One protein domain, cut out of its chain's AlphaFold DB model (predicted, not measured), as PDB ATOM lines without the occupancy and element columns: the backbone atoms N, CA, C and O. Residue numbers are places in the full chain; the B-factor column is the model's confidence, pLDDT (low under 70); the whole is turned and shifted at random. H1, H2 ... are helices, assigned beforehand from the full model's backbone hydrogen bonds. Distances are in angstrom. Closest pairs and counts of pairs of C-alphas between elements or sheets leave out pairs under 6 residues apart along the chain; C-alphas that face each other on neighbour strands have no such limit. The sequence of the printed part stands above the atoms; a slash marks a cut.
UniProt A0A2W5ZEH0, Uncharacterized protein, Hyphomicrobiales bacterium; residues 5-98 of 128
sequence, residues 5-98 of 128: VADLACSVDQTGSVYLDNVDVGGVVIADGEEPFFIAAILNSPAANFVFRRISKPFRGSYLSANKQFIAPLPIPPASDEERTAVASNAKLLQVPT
ATOM      1  N   VAL A   5     -49.514 -14.514   5.494       94.88
ATOM      2  CA  VAL A   5     -49.173 -13.112   5.761       94.88
ATOM      3  C   VAL A   5     -49.627 -12.197   4.629       94.88
ATOM      4  O   VAL A   5     -49.633 -12.598   3.469       94.88
ATOM      5  N   ALA A   6     -50.006 -10.959   4.949       94.94
ATOM      6  CA  ALA A   6     -50.258  -9.928   3.933       94.94
ATOM      7  C   ALA A   6     -48.945  -9.297   3.426       94.94
ATOM      8  O   ALA A   6     -48.798  -9.010   2.237       94.94
ATOM      9  N   ASP A   7     -47.992  -9.128   4.342       94.94
ATOM     10  CA  ASP A   7     -46.622  -8.674   4.118       94.94
ATOM     11  C   ASP A   7     -45.685  -9.602   4.904       94.94
ATOM     12  O   ASP A   7     -46.033 -10.036   6.006       94.94
ATOM     13  N   LEU A   8     -44.514  -9.914   4.349       95.38
ATOM     14  CA  LEU A   8     -43.514 -10.745   5.014       95.38
ATOM     15  C   LEU A   8     -43.116 -10.133   6.362       95.38
ATOM     16  O   LEU A   8     -42.785  -8.949   6.430       95.38
ATOM     17  N   ALA A   9     -43.153 -10.942   7.421       93.81
ATOM     18  CA  ALA A   9     -42.772 -10.507   8.756       93.81
ATOM     19  C   ALA A   9     -42.180 -11.647   9.596       93.81
ATOM     20  O   ALA A   9     -42.635 -12.796   9.532       93.81
ATOM     21  N   CYS A  10     -41.195 -11.318  10.430       93.94
ATOM     22  CA  CYS A  10     -40.617 -12.225  11.419       93.94
ATOM     23  C   CYS A  10     -40.191 -11.520  12.705       93.94
ATOM     24  O   CYS A  10     -39.880 -10.331  12.719       93.94
ATOM     25  N   SER A  11     -40.134 -12.304  13.776       94.06
ATOM     26  CA  SER A  11     -39.547 -11.939  15.058       94.06
ATOM     27  C   SER A  11     -38.442 -12.928  15.406       94.06
ATOM     28  O   SER A  11     -38.464 -14.074  14.946       94.06
ATOM     29  N   VAL A  12     -37.492 -12.479  16.220       95.56
ATOM     30  CA  VAL A  12     -36.415 -13.324  16.746       95.56
ATOM     31  C   VAL A  12     -36.838 -13.853  18.111       95.56
ATOM     32  O   VAL A  12     -37.180 -13.071  18.995       95.56
ATOM     33  N   ASP A  13     -36.791 -15.169  18.290       93.75
ATOM     34  CA  ASP A  13     -36.923 -15.811  19.597       93.75
ATOM     35  C   ASP A  13     -35.527 -16.071  20.164       93.75
ATOM     36  O   ASP A  13     -34.870 -17.052  19.829       93.75
ATOM     37  N   GLN A  14     -35.043 -15.143  20.987       90.88
ATOM     38  CA  GLN A  14     -33.683 -15.211  21.529       90.88
ATOM     39  C   GLN A  14     -33.500 -16.324  22.561       90.88
ATOM     40  O   GLN A  14     -32.378 -16.758  22.800       90.88
ATOM     41  N   THR A  15     -34.585 -16.731  23.217       91.06
ATOM     42  CA  THR A  15     -34.547 -17.671  24.341       91.06
ATOM     43  C   THR A  15     -34.916 -19.091  23.928       91.06
ATOM     44  O   THR A  15     -34.849 -19.984  24.766       91.06
ATOM     45  N   GLY A  16     -35.335 -19.309  22.677       89.12
ATOM     46  CA  GLY A  16     -35.874 -20.600  22.240       89.12
ATOM     47  C   GLY A  16     -37.185 -20.960  22.950       89.12
ATOM     48  O   GLY A  16     -37.448 -22.129  23.214       89.12
ATOM     49  N   SER A  17     -37.967 -19.948  23.332       91.56
ATOM     50  CA  SER A  17     -39.227 -20.102  24.069       91.56
ATOM     51  C   SER A  17     -40.427 -20.436  23.177       91.56
ATOM     52  O   SER A  17     -41.478 -20.841  23.675       91.56
ATOM     53  N   VAL A  18     -40.286 -20.248  21.865       88.75
ATOM     54  CA  VAL A  18     -41.336 -20.426  20.867       88.75
ATOM     55  C   VAL A  18     -41.031 -21.657  20.026       88.75
ATOM     56  O   VAL A  18     -39.918 -21.861  19.547       88.75
ATOM     57  N   TYR A  19     -42.063 -22.459  19.788       88.50
ATOM     58  CA  TYR A  19     -41.965 -23.660  18.971       88.50
ATOM     59  C   TYR A  19     -42.498 -23.395  17.568       88.50
ATOM     60  O   TYR A  19     -43.527 -22.742  17.386       88.50
ATOM     61  N   LEU A  20     -41.786 -23.917  16.573       88.81
ATOM     62  CA  LEU A  20     -42.270 -23.945  15.200       88.81
ATOM     63  C   LEU A  20     -43.303 -25.057  15.089       88.81
ATOM     64  O   LEU A  20     -43.008 -26.209  15.412       88.81
ATOM     65  N   ASP A  21     -44.493 -24.722  14.609       84.75
ATOM     66  CA  ASP A  21     -45.455 -25.730  14.204       84.75
ATOM     67  C   ASP A  21     -45.385 -25.876  12.677       84.75
ATOM     68  O   ASP A  21     -45.221 -24.924  11.915       84.75
ATOM     69  N   ASN A  22     -45.441 -27.110  12.189       73.75
ATOM     70  CA  ASN A  22     -45.319 -27.365  10.755       73.75
ATOM     71  C   ASN A  22     -46.478 -26.743   9.942       73.75
ATOM     72  O   ASN A  22     -46.401 -26.662   8.715       73.75
ATOM     73  N   VAL A  23     -47.572 -26.353  10.607       81.56
ATOM     74  CA  VAL A  23     -48.838 -26.021   9.955       81.56
ATOM     75  C   VAL A  23     -48.985 -24.525   9.737       81.56
ATOM     76  O   VAL A  23     -49.258 -24.138   8.615       81.56
ATOM     77  N   ASP A  24     -48.795 -23.677  10.736       86.75
ATOM     78  CA  ASP A  24     -49.116 -22.249  10.723       86.75
ATOM     79  C   ASP A  24     -47.956 -21.334  11.150       86.75
ATOM     80  O   ASP A  24     -47.993 -20.135  10.850       86.75
ATOM     81  N   VAL A  25     -46.895 -21.871  11.759       87.81
ATOM     82  CA  VAL A  25     -45.740 -21.112  12.251       87.81
ATOM     83  C   VAL A  25     -44.429 -21.697  11.726       87.81
ATOM     84  O   VAL A  25     -43.784 -22.537  12.345       87.81
ATOM     85  N   GLY A  26     -43.967 -21.159  10.599       89.88
ATOM     86  CA  GLY A  26     -42.633 -21.446  10.075       89.88
ATOM     87  C   GLY A  26     -41.515 -20.735  10.847       89.88
ATOM     88  O   GLY A  26     -41.745 -19.797  11.619       89.88
ATOM     89  N   GLY A  27     -40.271 -21.127  10.575       90.12
ATOM     90  CA  GLY A  27     -39.085 -20.500  11.157       90.12
ATOM     91  C   GLY A  27     -37.839 -20.659  10.297       90.12
ATOM     92  O   GLY A  27     -37.783 -21.497   9.398       90.12
ATOM     93  N   VAL A  28     -36.853 -19.815  10.588       92.00
ATOM     94  CA  VAL A  28     -35.508 -19.870  10.017       92.00
ATOM     95  C   VAL A  28     -34.558 -20.138  11.174       92.00
ATOM     96  O   VAL A  28     -34.556 -19.389  12.148       92.00
ATOM     97  N   VAL A  29     -33.785 -21.215  11.070       92.38
ATOM     98  CA  VAL A  29     -32.685 -21.493  11.996       92.38
ATOM     99  C   VAL A  29     -31.448 -20.792  11.452       92.38
ATOM    100  O   VAL A  29     -31.156 -20.888  10.260       92.38
ATOM    101  N   ILE A  30     -30.773 -20.047  12.318       92.69
ATOM    102  CA  ILE A  30     -29.611 -19.238  11.961       92.69
ATOM    103  C   ILE A  30     -28.370 -20.133  11.972       92.69
ATOM    104  O   ILE A  30     -28.221 -20.963  12.866       92.69
ATOM    105  N   ALA A  31     -27.527 -20.001  10.947       91.75
ATOM    106  CA  ALA A  31     -26.268 -20.733  10.860       91.75
ATOM    107  C   ALA A  31     -25.243 -20.193  11.874       91.75
ATOM    108  O   ALA A  31     -25.347 -19.053  12.327       91.75
ATOM    109  N   ASP A  32     -24.236 -20.998  12.203       91.94
ATOM    110  CA  ASP A  32     -23.176 -20.578  13.119       91.94
ATOM    111  C   ASP A  32     -22.446 -19.331  12.597       91.94
ATOM    112  O   ASP A  32     -22.123 -19.228  11.414       91.94
ATOM    113  N   GLY A  33     -22.190 -18.375  13.493       89.12
ATOM    114  CA  GLY A  33     -21.529 -17.107  13.163       89.12
ATOM    115  C   GLY A  33     -22.430 -16.059  12.501       89.12
ATOM    116  O   GLY A  33     -21.989 -14.930  12.305       89.12
ATOM    117  N   GLU A  34     -23.687 -16.386  12.193       91.75
ATOM    118  CA  GLU A  34     -24.649 -15.424  11.656       91.75
ATOM    119  C   GLU A  34     -25.421 -14.704  12.768       91.75
ATOM    120  O   GLU A  34     -25.753 -15.270  13.812       91.75
ATOM    121  N   GLU A  35     -25.733 -13.429  12.536       93.88
ATOM    122  CA  GLU A  35     -26.433 -12.587  13.506       93.88
ATOM    123  C   GLU A  35     -27.967 -12.686  13.280       93.88
ATOM    124  O   GLU A  35     -28.459 -12.324  12.201       93.88
ATOM    125  N   PRO A  36     -28.764 -13.180  14.255       95.19
ATOM    126  CA  PRO A  36     -30.197 -13.436  14.054       95.19
ATOM    127  C   PRO A  36     -31.046 -12.197  13.734       95.19
ATOM    128  O   PRO A  36     -32.002 -12.275  12.955       95.19
ATOM    129  N   PHE A  37     -30.735 -11.051  14.336       96.94
ATOM    130  CA  PHE A  37     -31.444  -9.793  14.116       96.94
ATOM    131  C   PHE A  37     -31.124  -9.163  12.765       96.94
ATOM    132  O   PHE A  37     -32.012  -8.539  12.191       96.94
ATOM    133  N   PHE A  38     -29.922  -9.348  12.223       97.25
ATOM    134  CA  PHE A  38     -29.574  -8.963  10.862       97.25
ATOM    135  C   PHE A  38     -30.459  -9.718   9.871       97.25
ATOM    136  O   PHE A  38     -31.142  -9.099   9.055       97.25
ATOM    137  N   ILE A  39     -30.548 -11.045  10.007       96.25
ATOM    138  CA  ILE A  39     -31.425 -11.868   9.164       96.25
ATOM    139  C   ILE A  39     -32.887 -11.429   9.309       96.25
ATOM    140  O   ILE A  39     -33.585 -11.243   8.307       96.25
ATOM    141  N   ALA A  40     -33.351 -11.181  10.536       96.06
ATOM    142  CA  ALA A  40     -34.694 -10.661  10.760       96.06
ATOM    143  C   ALA A  40     -34.910  -9.275  10.126       96.06
ATOM    144  O   ALA A  40     -35.982  -9.016   9.580       96.06
ATOM    145  N   ALA A  41     -33.912  -8.390  10.150       96.75
ATOM    146  CA  ALA A  41     -33.978  -7.079   9.512       96.75
ATOM    147  C   ALA A  41     -34.174  -7.205   7.998       96.75
ATOM    148  O   ALA A  41     -35.041  -6.541   7.428       96.75
ATOM    149  N   ILE A  42     -33.403  -8.089   7.358       96.69
ATOM    150  CA  ILE A  42     -33.501  -8.343   5.920       96.69
ATOM    151  C   ILE A  42     -34.873  -8.915   5.573       96.69
ATOM    152  O   ILE A  42     -35.532  -8.390   4.676       96.69
ATOM    153  N   LEU A  43     -35.357  -9.927   6.300       96.25
ATOM    154  CA  LEU A  43     -36.659 -10.547   6.027       96.25
ATOM    155  C   LEU A  43     -37.845  -9.598   6.266       96.25
ATOM    156  O   LEU A  43     -38.836  -9.674   5.544       96.25
ATOM    157  N   ASN A  44     -37.739  -8.673   7.221       95.88
ATOM    158  CA  ASN A  44     -38.738  -7.622   7.445       95.88
ATOM    159  C   ASN A  44     -38.581  -6.416   6.495       95.88
ATOM    160  O   ASN A  44     -39.375  -5.472   6.549       95.88
ATOM    161  N   SER A  45     -37.559  -6.401   5.632       95.69
ATOM    162  CA  SER A  45     -37.277  -5.253   4.769       95.69
ATOM    163  C   SER A  45     -38.281  -5.125   3.613       95.69
ATOM    164  O   SER A  45     -38.785  -6.127   3.087       95.69
ATOM    165  N   PRO A  46     -38.526  -3.898   3.110       95.38
ATOM    166  CA  PRO A  46     -39.333  -3.698   1.909       95.38
ATOM    167  C   PRO A  46     -38.789  -4.430   0.676       95.38
ATOM    168  O   PRO A  46     -39.576  -4.856  -0.167       95.38
ATOM    169  N   ALA A  47     -37.465  -4.591   0.571       95.19
ATOM    170  CA  ALA A  47     -36.818  -5.266  -0.552       95.19
ATOM    171  C   ALA A  47     -37.123  -6.772  -0.558       95.19
ATOM    172  O   ALA A  47     -37.582  -7.299  -1.573       95.19
ATOM    173  N   ALA A  48     -36.959  -7.447   0.585       96.50
ATOM    174  CA  ALA A  48     -37.321  -8.856   0.718       96.50
ATOM    175  C   ALA A  48     -38.829  -9.062   0.521       96.50
ATOM    176  O   ALA A  48     -39.233  -9.938  -0.245       96.50
ATOM    177  N   ASN A  49     -39.667  -8.205   1.119       96.81
ATOM    178  CA  ASN A  49     -41.120  -8.274   0.945       96.81
ATOM    179  C   ASN A  49     -41.533  -8.096  -0.528       96.81
ATOM    180  O   ASN A  49     -42.414  -8.791  -1.026       96.81
ATOM    181  N   PHE A  50     -40.883  -7.199  -1.267       96.94
ATOM    182  CA  PHE A  50     -41.160  -6.987  -2.686       96.94
ATOM    183  C   PHE A  50     -40.877  -8.226  -3.546       96.94
ATOM    184  O   PHE A  50     -41.687  -8.560  -4.413       96.94
ATOM    185  N   VAL A  51     -39.766  -8.925  -3.294       97.69
ATOM    186  CA  VAL A  51     -39.458 -10.198  -3.964       97.69
ATOM    187  C   VAL A  51     -40.452 -11.275  -3.530       97.69
ATOM    188  O   VAL A  51     -41.068 -11.910  -4.385       97.69
ATOM    189  N   PHE A  52     -40.690 -11.414  -2.223       97.62
ATOM    190  CA  PHE A  52     -41.638 -12.371  -1.648       97.62
ATOM    191  C   PHE A  52     -43.027 -12.275  -2.289       97.62
ATOM    192  O   PHE A  52     -43.570 -13.284  -2.736       97.62
ATOM    193  N   ARG A  53     -43.582 -11.064  -2.422       96.62
ATOM    194  CA  ARG A  53     -44.913 -10.848  -3.019       96.62
ATOM    195  C   ARG A  53     -45.020 -11.301  -4.478       96.62
ATOM    196  O   ARG A  53     -46.129 -11.520  -4.951       96.62
ATOM    197  N   ARG A  54     -43.900 -11.430  -5.194       96.44
ATOM    198  CA  ARG A  54     -43.867 -11.876  -6.597       96.44
ATOM    199  C   ARG A  54     -43.727 -13.377  -6.753       96.44
ATOM    200  O   ARG A  54     -44.225 -13.921  -7.731       96.44
ATOM    201  N   ILE A  55     -43.024 -14.016  -5.826       97.19
ATOM    202  CA  ILE A  55     -42.730 -15.450  -5.899       97.19
ATOM    203  C   ILE A  55     -43.682 -16.290  -5.044       97.19
ATOM    204  O   ILE A  55     -43.786 -17.494  -5.257       97.19
ATOM    205  N   SER A  56     -44.363 -15.679  -4.072       97.38
ATOM    206  CA  SER A  56     -45.259 -16.376  -3.152       97.38
ATOM    207  C   SER A  56     -46.577 -16.794  -3.806       97.38
ATOM    208  O   SER A  56     -47.068 -16.183  -4.757       97.38
ATOM    209  N   LYS A  57     -47.190 -17.837  -3.242       96.69
ATOM    210  CA  LYS A  57     -48.514 -18.317  -3.632       96.69
ATOM    211  C   LYS A  57     -49.622 -17.478  -2.973       96.69
ATOM    212  O   LYS A  57     -49.650 -17.404  -1.739       96.69
ATOM    213  N   PRO A  58     -50.574 -16.922  -3.748       96.94
ATOM    214  CA  PRO A  58     -51.703 -16.177  -3.203       96.94
ATOM    215  C   PRO A  58     -52.745 -17.075  -2.523       96.94
ATOM    216  O   PRO A  58     -52.969 -18.221  -2.917       96.94
ATOM    217  N   PHE A  59     -53.407 -16.510  -1.515       95.69
ATOM    218  CA  PHE A  59     -54.522 -17.065  -0.747       95.69
ATOM    219  C   PHE A  59     -55.682 -16.053  -0.672       95.69
ATOM    220  O   PHE A  59     -55.570 -14.900  -1.096       95.69
ATOM    221  N   ARG A  60     -56.836 -16.489  -0.142       94.06
ATOM    222  CA  ARG A  60     -58.023 -15.629   0.035       94.06
ATOM    223  C   ARG A  60     -57.689 -14.401   0.888       94.06
ATOM    224  O   ARG A  60     -56.896 -14.495   1.816       94.06
ATOM    225  N   GLY A  61     -58.317 -13.264   0.581       93.56
ATOM    226  CA  GLY A  61     -58.141 -12.022   1.345       93.56
ATOM    227  C   GLY A  61     -56.787 -11.333   1.145       93.56
ATOM    228  O   GLY A  61     -56.329 -10.645   2.047       93.56
ATOM    229  N   SER A  62     -56.134 -11.536  -0.007       93.00
ATOM    230  CA  SER A  62     -54.811 -10.962  -0.321       93.00
ATOM    231  C   SER A  62     -53.669 -11.455   0.580       93.00
ATOM    232  O   SER A  62     -52.619 -10.816   0.645       93.00
ATOM    233  N   TYR A  63     -53.856 -12.600   1.240       96.69
ATOM    234  CA  TYR A  63     -52.796 -13.285   1.970       96.69
ATOM    235  C   TYR A  63     -51.865 -14.040   1.021       96.69
ATOM    236  O   TYR A  63     -52.241 -14.435  -0.083       96.69
ATOM    237  N   LEU A  64     -50.644 -14.264   1.487       97.12
ATOM    238  CA  LEU A  64     -49.562 -14.938   0.789       97.12
ATOM    239  C   LEU A  64     -48.997 -16.052   1.671       97.12
ATOM    240  O   LEU A  64     -48.998 -15.948   2.899       97.12
ATOM    241  N   SER A  65     -48.508 -17.117   1.042       95.75
ATOM    242  CA  SER A  65     -47.871 -18.238   1.735       95.75
ATOM    243  C   SER A  65     -46.384 -17.970   1.974       95.75
ATOM    244  O   SER A  65     -45.597 -17.865   1.036       95.75
ATOM    245  N   ALA A  66     -45.985 -17.916   3.237       95.31
ATOM    246  CA  ALA A  66     -44.608 -17.806   3.704       95.31
ATOM    247  C   ALA A  66     -44.017 -19.191   4.033       95.31
ATOM    248  O   ALA A  66     -43.552 -19.451   5.139       95.31
ATOM    249  N   ASN A  67     -44.057 -20.108   3.063       93.38
ATOM    250  CA  ASN A  67     -43.432 -21.430   3.185       93.38
ATOM    251  C   ASN A  67     -41.939 -21.376   2.818       93.38
ATOM    252  O   ASN A  67     -41.512 -20.488   2.079       93.38
ATOM    253  N   LYS A  68     -41.165 -22.394   3.231       92.12
ATOM    254  CA  LYS A  68     -39.717 -22.525   2.956       92.12
ATOM    255  C   LYS A  68     -39.334 -22.192   1.510       92.12
ATOM    256  O   LYS A  68     -38.417 -21.414   1.296       92.12
ATOM    257  N   GLN A  69     -40.064 -22.722   0.527       94.00
ATOM    258  CA  GLN A  69     -39.794 -22.512  -0.904       94.00
ATOM    259  C   GLN A  69     -39.886 -21.045  -1.369       94.00
ATOM    260  O   GLN A  69     -39.309 -20.697  -2.390       94.00
ATOM    261  N   PHE A  70     -40.596 -20.189  -0.628       95.31
ATOM    262  CA  PHE A  70     -40.757 -18.762  -0.932       95.31
ATOM    263  C   PHE A  70     -39.866 -17.864  -0.067       95.31
ATOM    264  O   PHE A  70     -39.712 -16.689  -0.378       95.31
ATOM    265  N   ILE A  71     -39.295 -18.405   1.013       94.69
ATOM    266  CA  ILE A  71     -38.374 -17.694   1.911       94.69
ATOM    267  C   ILE A  71     -36.917 -17.983   1.530       94.69
ATOM    268  O   ILE A  71     -36.113 -17.064   1.456       94.69
ATOM    269  N   ALA A  72     -36.584 -19.243   1.240       94.56
ATOM    270  CA  ALA A  72     -35.229 -19.674   0.896       94.56
ATOM    271  C   ALA A  72     -34.577 -18.910  -0.277       94.56
ATOM    272  O   ALA A  72     -33.382 -18.647  -0.186       94.56
ATOM    273  N   PRO A  73     -35.292 -18.532  -1.359       95.00
ATOM    274  CA  PRO A  73     -34.681 -17.791  -2.464       95.00
ATOM    275  C   PRO A  73     -34.644 -16.269  -2.244       95.00
ATOM    276  O   PRO A  73     -34.293 -15.538  -3.170       95.00
ATOM    277  N   LEU A  74     -35.062 -15.758  -1.079       95.50
ATOM    278  CA  LEU A  74     -35.022 -14.319  -0.826       95.50
ATOM    279  C   LEU A  74     -33.568 -13.831  -0.761       95.50
ATOM    280  O   LEU A  74     -32.721 -14.499  -0.167       95.50
ATOM    281  N   PRO A  75     -33.261 -12.666  -1.355       91.56
ATOM    282  CA  PRO A  75     -31.901 -12.162  -1.381       91.56
ATOM    283  C   PRO A  75     -31.458 -11.734   0.020       91.56
ATOM    284  O   PRO A  75     -32.128 -10.931   0.671       91.56
ATOM    285  N   ILE A  76     -30.294 -12.223   0.440       93.38
ATOM    286  CA  ILE A  76     -29.554 -11.701   1.589       93.38
ATOM    287  C   ILE A  76     -28.373 -10.914   1.014       93.38
ATOM    288  O   ILE A  76     -27.538 -11.508   0.328       93.38
ATOM    289  N   PRO A  77     -28.322  -9.583   1.192       92.50
ATOM    290  CA  PRO A  77     -27.258  -8.780   0.611       92.50
ATOM    291  C   PRO A  77     -25.916  -9.092   1.289       92.50
ATOM    292  O   PRO A  77     -25.889  -9.314   2.503       92.50
ATOM    293  N   PRO A  78     -24.796  -9.071   0.543       93.50
ATOM    294  CA  PRO A  78     -23.488  -8.978   1.173       93.50
ATOM    295  C   PRO A  78     -23.421  -7.660   1.953       93.50
ATOM    296  O   PRO A  78     -23.900  -6.631   1.477       93.50
ATOM    297  N   ALA A  79     -22.857  -7.708   3.152       94.44
ATOM    298  CA  ALA A  79     -22.718  -6.566   4.044       94.44
ATOM    299  C   ALA A  79     -21.465  -6.765   4.898       94.44
ATOM    300  O   ALA A  79     -21.143  -7.913   5.231       94.44
ATOM    301  N   SER A  80     -20.773  -5.673   5.233       96.50
ATOM    302  CA  SER A  80     -19.644  -5.719   6.169       96.50
ATOM    303  C   SER A  80     -20.118  -6.056   7.586       96.50
ATOM    304  O   SER A  80     -21.311  -5.965   7.897       96.50
ATOM    305  N   ASP A  81     -19.194  -6.425   8.472       95.31
ATOM    306  CA  ASP A  81     -19.524  -6.736   9.867       95.31
ATOM    307  C   ASP A  81     -20.091  -5.513  10.605       95.31
ATOM    308  O   ASP A  81     -21.023  -5.631  11.410       95.31
ATOM    309  N   GLU A  82     -19.597  -4.316  10.282       96.12
ATOM    310  CA  GLU A  82     -20.103  -3.055  10.823       96.12
ATOM    311  C   GLU A  82     -21.543  -2.788  10.364       96.12
ATOM    312  O   GLU A  82     -22.403  -2.446  11.180       96.12
ATOM    313  N   GLU A  83     -21.833  -2.987   9.074       96.19
ATOM    314  CA  GLU A  83     -23.178  -2.817   8.514       96.19
ATOM    315  C   GLU A  83     -24.161  -3.829   9.107       96.19
ATOM    316  O   GLU A  83     -25.265  -3.461   9.525       96.19
ATOM    317  N   ARG A  84     -23.741  -5.096   9.203       96.12
ATOM    318  CA  ARG A  84     -24.510  -6.177   9.832       96.12
ATOM    319  C   ARG A  84     -24.875  -5.814  11.267       96.12
ATOM    320  O   ARG A  84     -26.050  -5.871  11.630       96.12
ATOM    321  N   THR A  85     -23.899  -5.357  12.049       96.25
ATOM    322  CA  THR A  85     -24.084  -4.962  13.453       96.25
ATOM    323  C   THR A  85     -25.019  -3.760  13.596       96.25
ATOM    324  O   THR A  85     -25.909  -3.752  14.455       96.25
ATOM    325  N   ALA A  86     -24.861  -2.745  12.743       96.38
ATOM    326  CA  ALA A  86     -25.708  -1.555  12.764       96.38
ATOM    327  C   ALA A  86     -27.175  -1.894  12.445       96.38
ATOM    328  O   ALA A  86     -28.098  -1.453  13.136       96.38
ATOM    329  N   VAL A  87     -27.401  -2.723  11.423       96.44
ATOM    330  CA  VAL A  87     -28.739  -3.167  11.011       96.44
ATOM    331  C   VAL A  87     -29.377  -4.073  12.070       96.44
ATOM    332  O   VAL A  87     -30.540  -3.862  12.428       96.44
ATOM    333  N   ALA A  88     -28.617  -5.024  12.615       96.88
ATOM    334  CA  ALA A  88     -29.056  -5.903  13.696       96.88
ATOM    335  C   ALA A  88     -29.514  -5.113  14.930       96.88
ATOM    336  O   ALA A  88     -30.594  -5.362  15.472       96.88
ATOM    337  N   SER A  89     -28.740  -4.101  15.329       96.19
ATOM    338  CA  SER A  89     -29.055  -3.245  16.477       96.19
ATOM    339  C   SER A  89     -30.409  -2.548  16.315       96.19
ATOM    340  O   SER A  89     -31.241  -2.579  17.223       96.19
ATOM    341  N   ASN A  90     -30.682  -1.995  15.129       94.25
ATOM    342  CA  ASN A  90     -31.969  -1.364  14.826       94.25
ATOM    343  C   ASN A  90     -33.124  -2.372  14.837       94.25
ATOM    344  O   ASN A  90     -34.182  -2.105  15.407       94.25
ATOM    345  N   ALA A  91     -32.930  -3.548  14.238       95.00
ATOM    346  CA  ALA A  91     -33.956  -4.586  14.203       95.00
ATOM    347  C   ALA A  91     -34.292  -5.126  15.596       95.00
ATOM    348  O   ALA A  91     -35.459  -5.401  15.879       95.00
ATOM    349  N   LYS A  92     -33.296  -5.218  16.481       95.00
ATOM    350  CA  LYS A  92     -33.488  -5.580  17.885       95.00
ATOM    351  C   LYS A  92     -34.340  -4.550  18.627       95.00
ATOM    352  O   LYS A  92     -35.268  -4.938  19.330       95.00
ATOM    353  N   LEU A  93     -34.090  -3.252  18.425       92.56
ATOM    354  CA  LEU A  93     -34.909  -2.185  19.020       92.56
ATOM    355  C   LEU A  93     -36.374  -2.247  18.554       92.56
ATOM    356  O   LEU A  93     -37.284  -1.986  19.337       92.56
ATOM    357  N   LEU A  94     -36.611  -2.641  17.299       90.12
ATOM    358  CA  LEU A  94     -37.952  -2.755  16.715       90.12
ATOM    359  C   LEU A  94     -38.736  -4.005  17.154       90.12
ATOM    360  O   LEU A  94     -39.925  -4.093  16.848       90.12
ATOM    361  N   GLN A  95     -38.126  -4.958  17.873       88.25
ATOM    362  CA  GLN A  95     -38.860  -6.108  18.429       88.25
ATOM    363  C   GLN A  95     -39.766  -5.725  19.604       88.25
ATOM    364  O   GLN A  95     -40.662  -6.488  19.969       88.25
ATOM    365  N   VAL A  96     -39.547  -4.557  20.212       83.06
ATOM    366  CA  VAL A  96     -40.391  -4.082  21.309       83.06
ATOM    367  C   VAL A  96     -41.760  -3.686  20.742       83.06
ATOM    368  O   VAL A  96     -41.814  -2.913  19.782       83.06
ATOM    369  N   PRO A  97     -42.881  -4.162  21.317       66.12
ATOM    370  CA  PRO A  97     -44.213  -3.772  20.875       66.12
ATOM    371  C   PRO A  97     -44.408  -2.256  20.991       66.12
ATOM    372  O   PRO A  97     -44.709  -1.727  22.059       66.12
ATOM    373  N   THR A  98     -44.269  -1.526  19.886       59.12
ATOM    374  CA  THR A  98     -44.721  -0.133  19.837       59.12
ATOM    375  C   THR A  98     -46.252  -0.110  19.860       59.12
ATOM    376  O   THR A  98     -46.872  -0.798  19.039       59.12
TER     377      THR A  98
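This is residues 5 to 98 of the 128 residues of an uncharacterized protein of Hyphomicrobiales bacterium (UniProt A0A2W5ZEH0). Little regular structure is present: a long loop, residues 5 to 35, leads into helix H1, which H4 crosses, while H2 and short H3 lie toward the other end. The printed part has 94 residues, with four named helices in the order H1, H2, H3, H4 and no named strand; the class is all helix, though named elements hold only 35 residues. It is compact, with a radius of gyration of the C-alphas of 13.6 A and spans of 40 by 29 by 29 A.

H1, residues 36 to 43, touches H4, residues 81 to 93, about perpendicular at 84 degrees; their closest C-alphas, Phe 38 and Ala 88, are 4.2 A apart. H2, residues 46 to 55, is close to H1 but not clearly touching, the closest C-alphas, Ile 42 and Ala 48, being 6.5 A apart. H2 and H3, residues 68 to 71, only just touch, with 3 pairs of C-alphas within 8 A, the closest Ile 55 and Phe 70 at 6.3 A. H2 and H4 are apart. In H1 and H4 every O i to N i+4 pair is within hydrogen-bond range, in H2 5 of 6; H3 is too short for such a pair.

H1 starts at C-alpha 36 (-30.197, -13.436, 14.054) and is 10.7 A long, H2 14.5 A, H3 5.1 A. H4, 18.5 A, ends at C-alpha 93 (-34.909, -2.185, 19.020).

The C-alphas of Arg 60 and Glu 82, the two farthest apart, are 41.4 A apart. The printed part has no cut. The link H2 to H3 is long. Residues 97 to 98 have pLDDT under 70.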